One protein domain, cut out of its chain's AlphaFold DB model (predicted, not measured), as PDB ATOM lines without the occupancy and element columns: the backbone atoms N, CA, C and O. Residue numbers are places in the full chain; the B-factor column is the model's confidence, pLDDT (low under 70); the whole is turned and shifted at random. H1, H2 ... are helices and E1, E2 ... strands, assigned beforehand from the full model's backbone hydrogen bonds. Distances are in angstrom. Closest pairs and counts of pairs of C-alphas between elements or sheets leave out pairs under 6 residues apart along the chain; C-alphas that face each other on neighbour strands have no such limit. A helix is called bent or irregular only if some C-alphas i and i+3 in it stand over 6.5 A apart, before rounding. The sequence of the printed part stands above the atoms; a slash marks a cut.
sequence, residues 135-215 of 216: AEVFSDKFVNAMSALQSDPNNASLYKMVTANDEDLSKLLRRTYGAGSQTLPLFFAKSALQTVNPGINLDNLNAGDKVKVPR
ATOM      1  N   ALA A 135       6.788 -41.698 -77.401       65.44
ATOM      2  CA  ALA A 135       7.697 -41.099 -78.367       65.44
ATOM      3  C   ALA A 135       7.897 -42.004 -79.591       65.44
ATOM      4  O   ALA A 135       7.810 -41.533 -80.719       65.44
ATOM      5  N   GLU A 136       8.063 -43.312 -79.380       72.19
ATOM      6  CA  GLU A 136       8.165 -44.286 -80.477       72.19
ATOM      7  C   GLU A 136       6.888 -44.311 -81.331       72.19
ATOM      8  O   GLU A 136       6.950 -44.214 -82.555       72.19
ATOM      9  N   VAL A 137       5.716 -44.272 -80.685       85.81
ATOM     10  CA  VAL A 137       4.416 -44.182 -81.376       85.81
ATOM     11  C   VAL A 137       4.299 -42.925 -82.246       85.81
ATOM     12  O   VAL A 137       3.565 -42.935 -83.235       85.81
ATOM     13  N   PHE A 138       4.983 -41.832 -81.901       89.06
ATOM     14  CA  PHE A 138       5.003 -40.634 -82.736       89.06
ATOM     15  C   PHE A 138       5.830 -40.844 -84.001       89.06
ATOM     16  O   PHE A 138       5.345 -40.563 -85.095       89.06
ATOM     17  N   SER A 139       7.056 -41.341 -83.843       89.38
ATOM     18  CA  SER A 139       7.979 -41.584 -84.951       89.38
ATOM     19  C   SER A 139       7.354 -42.510 -85.990       89.38
ATOM     20  O   SER A 139       7.347 -42.172 -87.171       89.38
ATOM     21  N   ASP A 140       6.721 -43.600 -85.555       90.44
ATOM     22  CA  ASP A 140       6.056 -44.547 -86.455       90.44
ATOM     23  C   ASP A 140       4.897 -43.896 -87.219       90.44
ATOM     24  O   ASP A 140       4.763 -44.058 -88.434       90.44
ATOM     25  N   LYS A 141       4.064 -43.105 -86.531       91.19
ATOM     26  CA  LYS A 141       2.964 -42.364 -87.169       91.19
ATOM     27  C   LYS A 141       3.478 -41.342 -88.170       91.19
ATOM     28  O   LYS A 141       2.907 -41.217 -89.249       91.19
ATOM     29  N   PHE A 142       4.546 -40.631 -87.825       92.44
ATOM     30  CA  PHE A 142       5.158 -39.644 -88.701       92.44
ATOM     31  C   PHE A 142       5.746 -40.299 -89.949       92.44
ATOM     32  O   PHE A 142       5.483 -39.824 -91.048       92.44
ATOM     33  N   VAL A 143       6.479 -41.406 -89.805       92.06
ATOM     34  CA  VAL A 143       7.044 -42.158 -90.937       92.06
ATOM     35  C   VAL A 143       5.931 -42.679 -91.849       92.06
ATOM     36  O   VAL A 143       5.996 -42.481 -93.060       92.06
ATOM     37  N   ASN A 144       4.871 -43.259 -91.281       93.88
ATOM     38  CA  ASN A 144       3.734 -43.761 -92.058       93.88
ATOM     39  C   ASN A 144       2.986 -42.634 -92.788       93.88
ATOM     40  O   ASN A 144       2.701 -42.750 -93.980       93.88
ATOM     41  N   ALA A 145       2.704 -41.521 -92.105       92.56
ATOM     42  CA  ALA A 145       2.048 -40.367 -92.712       92.56
ATOM     43  C   ALA A 145       2.932 -39.692 -93.773       92.56
ATOM     44  O   ALA A 145       2.429 -39.234 -94.798       92.56
ATOM     45  N   MET A 146       4.251 -39.667 -93.567       92.56
ATOM     46  CA  MET A 146       5.206 -39.155 -94.545       92.56
ATOM     47  C   MET A 146       5.281 -40.049 -95.782       92.56
ATOM     48  O   MET A 146       5.278 -39.536 -96.895       92.56
ATOM     49  N   SER A 147       5.288 -41.373 -95.606       91.94
ATOM     50  CA  SER A 147       5.255 -42.321 -96.723       91.94
ATOM     51  C   SER A 147       3.984 -42.154 -97.558       91.94
ATOM     52  O   SER A 147       4.063 -42.172 -98.783       91.94
ATOM     53  N   ALA A 148       2.830 -41.945 -96.915       91.50
ATOM     54  CA  ALA A 148       1.576 -41.660 -97.611       91.50
ATOM     55  C   ALA A 148       1.613 -40.304 -98.342       91.50
ATOM     56  O   ALA A 148       1.101 -40.165 -99.449       91.50
ATOM     57  N   LEU A 149       2.249 -39.290 -97.750       90.94
ATOM     58  CA  LEU A 149       2.402 -37.991 -98.401       90.94
ATOM     59  C   LEU A 149       3.362 -38.046 -99.601       90.94
ATOM     60  O   LEU A 149       3.158 -37.341-100.586       90.94
ATOM     61  N   GLN A 150       4.403 -38.873 -99.525       90.25
ATOM     62  CA  GLN A 150       5.345 -39.081-100.623       90.25
ATOM     63  C   GLN A 150       4.730 -39.869-101.780       90.25
ATOM     64  O   GLN A 150       5.092 -39.608-102.925       90.25
ATOM     65  N   SER A 151       3.799 -40.793-101.507       90.56
ATOM     66  CA  SER A 151       3.067 -41.482-102.573       90.56
ATOM     67  C   SER A 151       2.104 -40.544-103.300       90.56
ATOM     68  O   SER A 151       2.067 -40.569-104.525       90.56
ATOM     69  N   ASP A 152       1.391 -39.677-102.567       89.56
ATOM     70  CA  ASP A 152       0.408 -38.741-103.135       89.56
ATOM     71  C   ASP A 152       0.617 -37.278-102.670       89.56
ATOM     72  O   ASP A 152      -0.134 -36.764-101.829       89.56
ATOM     73  N   PRO A 153       1.570 -36.532-103.269       84.19
ATOM     74  CA  PRO A 153       1.964 -35.185-102.817       84.19
ATOM     75  C   PRO A 153       0.891 -34.094-102.970       84.19
ATOM     76  O   PRO A 153       1.007 -32.995-102.412       84.19
ATOM     77  N   ASN A 154      -0.141 -34.373-103.767       86.12
ATOM     78  CA  ASN A 154      -1.214 -33.433-104.094       86.12
ATOM     79  C   ASN A 154      -2.478 -33.647-103.251       86.12
ATOM     80  O   ASN A 154      -3.410 -32.846-103.333       86.12
ATOM     81  N   ASN A 155      -2.522 -34.684-102.410       89.62
ATOM     82  CA  ASN A 155      -3.702 -34.979-101.607       89.62
ATOM     83  C   ASN A 155      -3.775 -34.084-100.356       89.62
ATOM     84  O   ASN A 155      -3.033 -34.268 -99.391       89.62
ATOM     85  N   ALA A 156      -4.726 -33.145-100.347       88.19
ATOM     86  CA  ALA A 156      -4.933 -32.183 -99.258       88.19
ATOM     87  C   ALA A 156      -5.301 -32.812 -97.899       88.19
ATOM     88  O   ALA A 156      -5.208 -32.144 -96.871       88.19
ATOM     89  N   SER A 157      -5.720 -34.080 -97.864       88.88
ATOM     90  CA  SER A 157      -6.001 -34.779 -96.601       88.88
ATOM     91  C   SER A 157      -4.736 -35.265 -95.884       88.88
ATOM     92  O   SER A 157      -4.755 -35.402 -94.659       88.88
ATOM     93  N   LEU A 158      -3.644 -35.476 -96.631       90.38
ATOM     94  CA  LEU A 158      -2.399 -36.074 -96.141       90.38
ATOM     95  C   LEU A 158      -1.391 -35.039 -95.635       90.38
ATOM     96  O   LEU A 158      -0.514 -35.383 -94.843       90.38
ATOM     97  N   TYR A 159      -1.519 -33.772 -96.043       92.75
ATOM     98  CA  TYR A 159      -0.649 -32.691 -95.580       92.75
ATOM     99  C   TYR A 159      -1.402 -31.572 -94.870       92.75
ATOM    100  O   TYR A 159      -2.585 -31.313 -95.077       92.75
ATOM    101  N   LYS A 160      -0.651 -30.856 -94.042       92.00
ATOM    102  CA  LYS A 160      -1.007 -29.574 -93.454       92.00
ATOM    103  C   LYS A 160       0.005 -28.539 -93.937       92.00
ATOM    104  O   LYS A 160       1.205 -28.787 -93.902       92.00
ATOM    105  N   MET A 161      -0.480 -27.385 -94.385       91.88
ATOM    106  CA  MET A 161       0.382 -26.241 -94.693       91.88
ATOM    107  C   MET A 161       0.696 -25.497 -93.401       91.88
ATOM    108  O   MET A 161      -0.221 -25.095 -92.681       91.88
ATOM    109  N   VAL A 162       1.979 -25.317 -93.105       92.38
ATOM    110  CA  VAL A 162       2.449 -24.559 -91.946       92.38
ATOM    111  C   VAL A 162       3.298 -23.397 -92.439       92.38
ATOM    112  O   VAL A 162       4.228 -23.587 -93.217       92.38
ATOM    113  N   THR A 163       2.960 -22.191 -91.991       93.44
ATOM    114  CA  THR A 163       3.746 -20.986 -92.270       93.44
ATOM    115  C   THR A 163       4.913 -20.902 -91.295       93.44
ATOM    116  O   THR A 163       4.697 -21.036 -90.084       93.44
ATOM    117  N   ALA A 164       6.122 -20.691 -91.808       92.44
ATOM    118  CA  ALA A 164       7.323 -20.456 -91.019       92.44
ATOM    119  C   ALA A 164       7.373 -19.010 -90.498       92.44
ATOM    120  O   ALA A 164       6.950 -18.075 -91.180       92.44
ATOM    121  N   ASN A 165       7.900 -18.843 -89.285       87.44
ATOM    122  CA  ASN A 165       8.029 -17.559 -88.591       87.44
ATOM    123  C   ASN A 165       9.514 -17.208 -88.368       87.44
ATOM    124  O   ASN A 165       9.865 -16.804 -87.265       87.44
ATOM    125  N   ASP A 166      10.367 -17.423 -89.377       87.44
ATOM    126  CA  ASP A 166      11.833 -17.287 -89.270       87.44
ATOM    127  C   ASP A 166      12.432 -18.253 -88.224       87.44
ATOM    128  O   ASP A 166      12.905 -17.869 -87.153       87.44
ATOM    129  N   GLU A 167      12.292 -19.562 -88.473       87.31
ATOM    130  CA  GLU A 167      12.639 -20.610 -87.506       87.31
ATOM    131  C   GLU A 167      13.266 -21.846 -88.161       87.31
ATOM    132  O   GLU A 167      12.968 -22.181 -89.301       87.31
ATOM    133  N   ASP A 168      14.088 -22.586 -87.414       90.31
ATOM    134  CA  ASP A 168      14.651 -23.856 -87.886       90.31
ATOM    135  C   ASP A 168      13.555 -24.918 -88.080       90.31
ATOM    136  O   ASP A 168      12.551 -24.942 -87.355       90.31
ATOM    137  N   LEU A 169      13.791 -25.895 -88.965       89.19
ATOM    138  CA  LEU A 169      12.870 -27.021 -89.179       89.19
ATOM    139  C   LEU A 169      12.488 -27.735 -87.870       89.19
ATOM    140  O   LEU A 169      11.334 -28.112 -87.667       89.19
ATOM    141  N   SER A 170      13.447 -27.897 -86.956       90.94
ATOM    142  CA  SER A 170      13.221 -28.515 -85.645       90.94
ATOM    143  C   SER A 170      12.204 -27.736 -84.799       90.94
ATOM    144  O   SER A 170      11.338 -28.337 -84.157       90.94
ATOM    145  N   LYS A 171      12.268 -26.399 -84.827       91.44
ATOM    146  CA  LYS A 171      11.344 -25.505 -84.116       91.44
ATOM    147  C   LYS A 171       9.958 -25.537 -84.755       91.44
ATOM    148  O   LYS A 171       8.977 -25.700 -84.027       91.44
ATOM    149  N   LEU A 172       9.884 -25.534 -86.089       91.56
ATOM    150  CA  LEU A 172       8.622 -25.658 -86.822       91.56
ATOM    151  C   LEU A 172       7.912 -26.981 -86.510       91.56
ATOM    152  O   LEU A 172       6.714 -26.994 -86.205       91.56
ATOM    153  N   LEU A 173       8.639 -28.102 -86.530       91.00
ATOM    154  CA  LEU A 173       8.086 -29.418 -86.198       91.00
ATOM    155  C   LEU A 173       7.644 -29.487 -84.732       91.00
ATOM    156  O   LEU A 173       6.560 -29.997 -84.441       91.00
ATOM    157  N   ARG A 174       8.420 -28.899 -83.816       91.50
ATOM    158  CA  ARG A 174       8.061 -28.799 -82.396       91.50
ATOM    159  C   ARG A 174       6.817 -27.960 -82.159       91.50
ATOM    160  O   ARG A 174       5.987 -28.339 -81.337       91.50
ATOM    161  N   ARG A 175       6.651 -26.856 -82.879       91.62
ATOM    162  CA  ARG A 175       5.442 -26.026 -82.820       91.62
ATOM    163  C   ARG A 175       4.231 -26.752 -83.400       91.62
ATOM    164  O   ARG A 175       3.127 -26.613 -82.882       91.62
ATOM    165  N   THR A 176       4.436 -27.531 -84.458       90.56
ATOM    166  CA  THR A 176       3.344 -28.207 -85.166       90.56
ATOM    167  C   THR A 176       2.847 -29.447 -84.429       90.56
ATOM    168  O   THR A 176       1.638 -29.654 -84.340       90.56
ATOM    169  N   TYR A 177       3.760 -30.258 -83.899       90.12
ATOM    170  CA  TYR A 177       3.450 -31.579 -83.351       90.12
ATOM    171  C   TYR A 177       3.780 -31.736 -81.861       90.12
ATOM    172  O   TYR A 177       3.489 -32.769 -81.261       90.12
ATOM    173  N   GLY A 178       4.383 -30.721 -81.242       89.88
ATOM    174  CA  GLY A 178       4.760 -30.741 -79.834       89.88
ATOM    175  C   GLY A 178       6.051 -31.514 -79.558       89.88
ATOM    176  O   GLY A 178       6.922 -31.670 -80.419       89.88
ATOM    177  N   ALA A 179       6.185 -31.991 -78.318       85.62
ATOM    178  CA  ALA A 179       7.405 -32.618 -77.807       85.62
ATOM    179  C   ALA A 179       7.804 -33.915 -78.542       85.62
ATOM    180  O   ALA A 179       8.991 -34.215 -78.614       85.62
ATOM    181  N   GLY A 180       6.849 -34.639 -79.141       82.38
ATOM    182  CA  GLY A 180       7.121 -35.884 -79.879       82.38
ATOM    183  C   GLY A 180       8.017 -35.700 -81.110       82.38
ATOM    184  O   GLY A 180       8.703 -36.624 -81.518       82.38
ATOM    185  N   SER A 181       8.089 -34.488 -81.664       86.69
ATOM    186  CA  SER A 181       8.978 -34.182 -82.793       86.69
ATOM    187  C   SER A 181      10.471 -34.192 -82.442       86.69
ATOM    188  O   SER A 181      11.301 -34.297 -83.339       86.69
ATOM    189  N   GLN A 182      10.830 -34.087 -81.159       86.38
ATOM    190  CA  GLN A 182      12.233 -34.022 -80.732       86.38
ATOM    191  C   GLN A 182      12.949 -35.368 -80.850       86.38
ATOM    192  O   GLN A 182      14.171 -35.403 -80.933       86.38
ATOM    193  N   THR A 183      12.198 -36.470 -80.857       86.31
ATOM    194  CA  THR A 183      12.758 -37.822 -80.963       86.31
ATOM    195  C   THR A 183      13.002 -38.253 -82.405       86.31
ATOM    196  O   THR A 183      13.556 -39.326 -82.630       86.31
ATOM    197  N   LEU A 184      12.606 -37.437 -83.386       86.19
ATOM    198  CA  LEU A 184      12.853 -37.727 -84.792       86.19
ATOM    199  C   LEU A 184      14.268 -37.329 -85.212       86.19
ATOM    200  O   LEU A 184      14.694 -36.199 -84.959       86.19
ATOM    201  N   PRO A 185      14.970 -38.202 -85.953       90.44
ATOM    202  CA  PRO A 185      16.191 -37.818 -86.637       90.44
ATOM    203  C   PRO A 185      15.918 -36.661 -87.611       90.44
ATOM    204  O   PRO A 185      15.197 -36.811 -88.600       90.44
ATOM    205  N   LEU A 186      16.522 -35.501 -87.342       89.44
ATOM    206  CA  LEU A 186      16.331 -34.277 -88.133       89.44
ATOM    207  C   LEU A 186      16.694 -34.465 -89.603       89.44
ATOM    208  O   LEU A 186      15.997 -33.961 -90.476       89.44
ATOM    209  N   PHE A 187      17.749 -35.234 -89.875       91.00
ATOM    210  CA  PHE A 187      18.172 -35.548 -91.238       91.00
ATOM    211  C   PHE A 187      17.084 -36.289 -92.025       91.00
ATOM    212  O   PHE A 187      16.803 -35.936 -93.169       91.00
ATOM    213  N   PHE A 188      16.423 -37.268 -91.394       91.25
ATOM    214  CA  PHE A 188      15.330 -38.012 -92.016       91.25
ATOM    215  C   PHE A 188      14.145 -37.092 -92.317       91.25
ATOM    216  O   PHE A 188      13.679 -37.036 -93.453       91.25
ATOM    217  N   ALA A 189      13.695 -36.324 -91.317       90.75
ATOM    218  CA  ALA A 189      12.580 -35.399 -91.489       90.75
ATOM    219  C   ALA A 189      12.880 -34.357 -92.576       90.75
ATOM    220  O   ALA A 189      12.031 -34.111 -93.429       90.75
ATOM    221  N   LYS A 190      14.097 -33.804 -92.594       92.12
ATOM    222  CA  LYS A 190      14.553 -32.850 -93.610       92.12
ATOM    223  C   LYS A 190      14.541 -33.464 -95.006       92.12
ATOM    224  O   LYS A 190      13.898 -32.913 -95.890       92.12
ATOM    225  N   SER A 191      15.203 -34.607 -95.198       91.50
ATOM    226  CA  SER A 191      15.273 -35.266 -96.506       91.50
ATOM    227  C   SER A 191      13.882 -35.609 -97.034       91.50
ATOM    228  O   SER A 191      13.595 -35.363 -98.202       91.50
ATOM    229  N   ALA A 192      13.006 -36.134 -96.176       90.62
ATOM    230  CA  ALA A 192      11.655 -36.501 -96.571       90.62
ATOM    231  C   ALA A 192      10.789 -35.277 -96.902       90.62
ATOM    232  O   ALA A 192      10.042 -35.299 -97.883       90.62
ATOM    233  N   LEU A 193      10.912 -34.204 -96.112       91.19
ATOM    234  CA  LEU A 193      10.181 -32.955 -96.323       91.19
ATOM    235  C   LEU A 193      10.667 -32.183 -97.550       91.19
ATOM    236  O   LEU A 193       9.867 -31.485 -98.170       91.19
ATOM    237  N   GLN A 194      11.943 -32.311 -97.914       92.00
ATOM    238  CA  GLN A 194      12.518 -31.642 -99.078       92.00
ATOM    239  C   GLN A 194      11.953 -32.207-100.386       92.00
ATOM    240  O   GLN A 194      11.686 -31.452-101.317       92.00
ATOM    241  N   THR A 195      11.672 -33.512-100.425       89.81
ATOM    242  CA  THR A 195      11.011 -34.161-101.568       89.81
ATOM    243  C   THR A 195       9.592 -33.636-101.794       89.81
ATOM    244  O   THR A 195       9.173 -33.452-102.933       89.81
ATOM    245  N   VAL A 196       8.842 -33.368-100.720       89.94
ATOM    246  CA  VAL A 196       7.444 -32.903-100.813       89.94
ATOM    247  C   VAL A 196       7.319 -31.375-100.909       89.94
ATOM    248  O   VAL A 196       6.260 -30.872-101.289       89.94
ATOM    249  N   ASN A 197       8.395 -30.638-100.609       91.06
ATOM    250  CA  ASN A 197       8.490 -29.177-100.687       91.06
ATOM    251  C   ASN A 197       9.666 -28.740-101.577       91.06
ATOM    252  O   ASN A 197      10.672 -28.232-101.068       91.06
ATOM    253  N   PRO A 198       9.570 -28.917-102.906       87.94
ATOM    254  CA  PRO A 198      10.631 -28.485-103.803       87.94
ATOM    255  C   PRO A 198      10.809 -26.962-103.741       87.94
ATOM    256  O   PRO A 198       9.837 -26.208-103.754       87.94
ATOM    257  N   GLY A 199      12.065 -26.510-103.691       85.75
ATOM    258  CA  GLY A 199      12.427 -25.089-103.753       85.75
ATOM    259  C   GLY A 199      12.415 -24.331-102.422       85.75
ATOM    260  O   GLY A 199      12.826 -23.174-102.403       85.75
ATOM    261  N   ILE A 200      12.010 -24.959-101.314       88.25
ATOM    262  CA  ILE A 200      12.114 -24.359 -99.977       88.25
ATOM    263  C   ILE A 200      13.410 -24.826 -99.319       88.25
ATOM    264  O   ILE A 200      13.692 -26.025 -99.256       88.25
ATOM    265  N   ASN A 201      14.194 -23.879 -98.804       88.81
ATOM    266  CA  ASN A 201      15.380 -24.210 -98.030       88.81
ATOM    267  C   ASN A 201      14.981 -24.541 -96.585       88.81
ATOM    268  O   ASN A 201      14.687 -23.655 -95.791       88.81
ATOM    269  N   LEU A 202      14.953 -25.830 -96.249       87.56
ATOM    270  CA  LEU A 202      14.543 -26.301 -94.923       87.56
ATOM    271  C   LEU A 202      15.590 -26.045 -93.824       87.56
ATOM    272  O   LEU A 202      15.267 -26.226 -92.651       87.56
ATOM    273  N   ASP A 203      16.823 -25.666 -94.180       85.94
ATOM    274  CA  ASP A 203      17.852 -25.304 -93.195       85.94
ATOM    275  C   ASP A 203      17.616 -23.913 -92.609       85.94
ATOM    276  O   ASP A 203      17.750 -23.732 -91.406       85.94
ATOM    277  N   ASN A 204      17.218 -22.963 -93.459       86.25
ATOM    278  CA  ASN A 204      16.947 -21.577 -93.093       86.25
ATOM    279  C   ASN A 204      15.584 -21.189 -93.675       86.25
ATOM    280  O   ASN A 204      15.504 -20.713 -94.811       86.25
ATOM    281  N   LEU A 205      14.515 -21.448 -92.920       88.25
ATOM    282  CA  LEU A 205      13.164 -21.075 -93.330       88.25
ATOM    283  C   LEU A 205      12.946 -19.593 -93.052       88.25
ATOM    284  O   LEU A 205      13.037 -19.166 -91.901       88.25
ATOM    285  N   ASN A 206      12.586 -18.831 -94.079       88.94
ATOM    286  CA  ASN A 206      12.268 -17.421 -93.908       88.94
ATOM    287  C   ASN A 206      10.836 -17.253 -93.383       88.94
ATOM    288  O   ASN A 206       9.962 -18.111 -93.562       88.94
ATOM    289  N   ALA A 207      10.563 -16.113 -92.748       89.62
ATOM    290  CA  ALA A 207       9.200 -15.749 -92.378       89.62
ATOM    291  C   ALA A 207       8.283 -15.711 -93.614       89.62
ATOM    292  O   ALA A 207       8.562 -15.020 -94.592       89.62
ATOM    293  N   GLY A 208       7.161 -16.429 -93.548       87.06
ATOM    294  CA  GLY A 208       6.171 -16.500 -94.625       87.06
ATOM    295  C   GLY A 208       6.289 -17.724 -95.536       87.06
ATOM    296  O   GLY A 208       5.343 -17.992 -96.285       87.06
ATOM    297  N   ASP A 209       7.366 -18.508 -95.429       90.56
ATOM    298  CA  ASP A 209       7.519 -19.745 -96.197       90.56
ATOM    299  C   ASP A 209       6.445 -20.764 -95.798       90.56
ATOM    300  O   ASP A 209       6.175 -20.998 -94.616       90.56
ATOM    301  N   LYS A 210       5.794 -21.373 -96.793       91.69
ATOM    302  CA  LYS A 210       4.716 -22.344 -96.577       91.69
ATOM    303  C   LYS A 210       5.241 -23.760 -96.764       91.69
ATOM    304  O   LYS A 210       5.427 -24.203 -97.892       91.69
ATOM    305  N   VAL A 211       5.405 -24.483 -95.664       92.19
ATOM    306  CA  VAL A 211       5.922 -25.855 -95.660       92.19
ATOM    307  C   VAL A 211       4.763 -26.845 -95.553       92.19
ATOM    308  O   VAL A 211       3.946 -26.771 -94.631       92.19
ATOM    309  N   LYS A 212       4.691 -27.795 -96.487       92.06
ATOM    310  CA  LYS A 212       3.834 -28.982 -96.387       92.06
ATOM    311  C   LYS A 212       4.440 -29.944 -95.384       92.06
ATOM    312  O   LYS A 212       5.563 -30.404 -95.570       92.06
ATOM    313  N   VAL A 213       3.678 -30.294 -94.359       92.94
ATOM    314  CA  VAL A 213       4.067 -31.292 -93.361       92.94
ATOM    315  C   VAL A 213       2.965 -32.354 -93.232       92.94
ATOM    316  O   VAL A 213       1.792 -32.024 -93.421       92.94
ATOM    317  N   PRO A 214       3.290 -33.630 -92.960       93.19
ATOM    318  CA  PRO A 214       2.314 -34.719 -92.962       93.19
ATOM    319  C   PRO A 214       1.298 -34.608 -91.821       93.19
ATOM    320  O   PRO A 214       1.609 -34.182 -90.711       93.19
ATOM    321  N   ARG A 215       0.055 -35.008 -92.057       90.62
ATOM    322  CA  ARG A 215      -0.977 -35.002 -91.016       90.62
ATOM    323  C   ARG A 215      -0.937 -36.318 -90.224       90.62
ATOM    324  O   ARG A 215      -1.064 -37.380 -90.820       90.62
TER     325      ARG A 215
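What this domain is: This is residues 135 to 215 of the 216 residues of an uncharacterized protein of Fibrobacter sp. UWCM (UniProt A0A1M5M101). A short two-stranded antiparallel ribbon, E1 and E2, sits among three helices: H1 passes its end at Pro 214, H3 crosses over the ribbon on the side of E2, its end at Val 196 coming nearest to Lys 212, and irregular H2 meets the first turns of H1 with its residues 180 to 183. The printed part has 81 residues, in the order H1, E1, H2, H3, E2; it is mostly helix and compact, with a radius of gyration of the C-alphas of 11.6 A and spans of 30 by 27 by 19 A.

Where its parts are: E1 is residues 159 to 163 and E2 210 to 214. H1, residues 135 to 151, is 24.6 A long from C-alpha 135 at (7.697, -41.099, -78.367). H2 is residues 169 to 183; C-alphas 176 and 179 are 9.5 A apart, an irregular place. H3, residues 186 to 196, is 15.5 A long and ends at C-alpha 196 (7.444, -32.903, -100.813).

How they stand to each other: N 160 and O 213 of antiparallel E1 and E2 are 2.8 A apart, within hydrogen-bond range. The closest C-alphas of H1 and E2, Met 146 and Pro 214, are 5.5 A apart. H3 touches H1 residues 146 to 150 alone, closest C-alphas Val 196 and Gln 150, 6.5 A, at a shallow tilt of 23 degrees, the same way. H2, with residues 180 to 183 alone, touches H1, closest C-alphas Gly 180 and Ala 135, 5.5 A. Every O i to N i+4 pair is within hydrogen-bond range in H1, 6 of 11 in H2 and 6 of 7 in H3.

The domain as a whole: The C-alphas farthest apart, Glu 136 and Gly 208, are 31.2 A apart. The printed part has no cut; the link from H3 to E2, residues 197 to 209, is long. Residue 135 alone has pLDDT under 70.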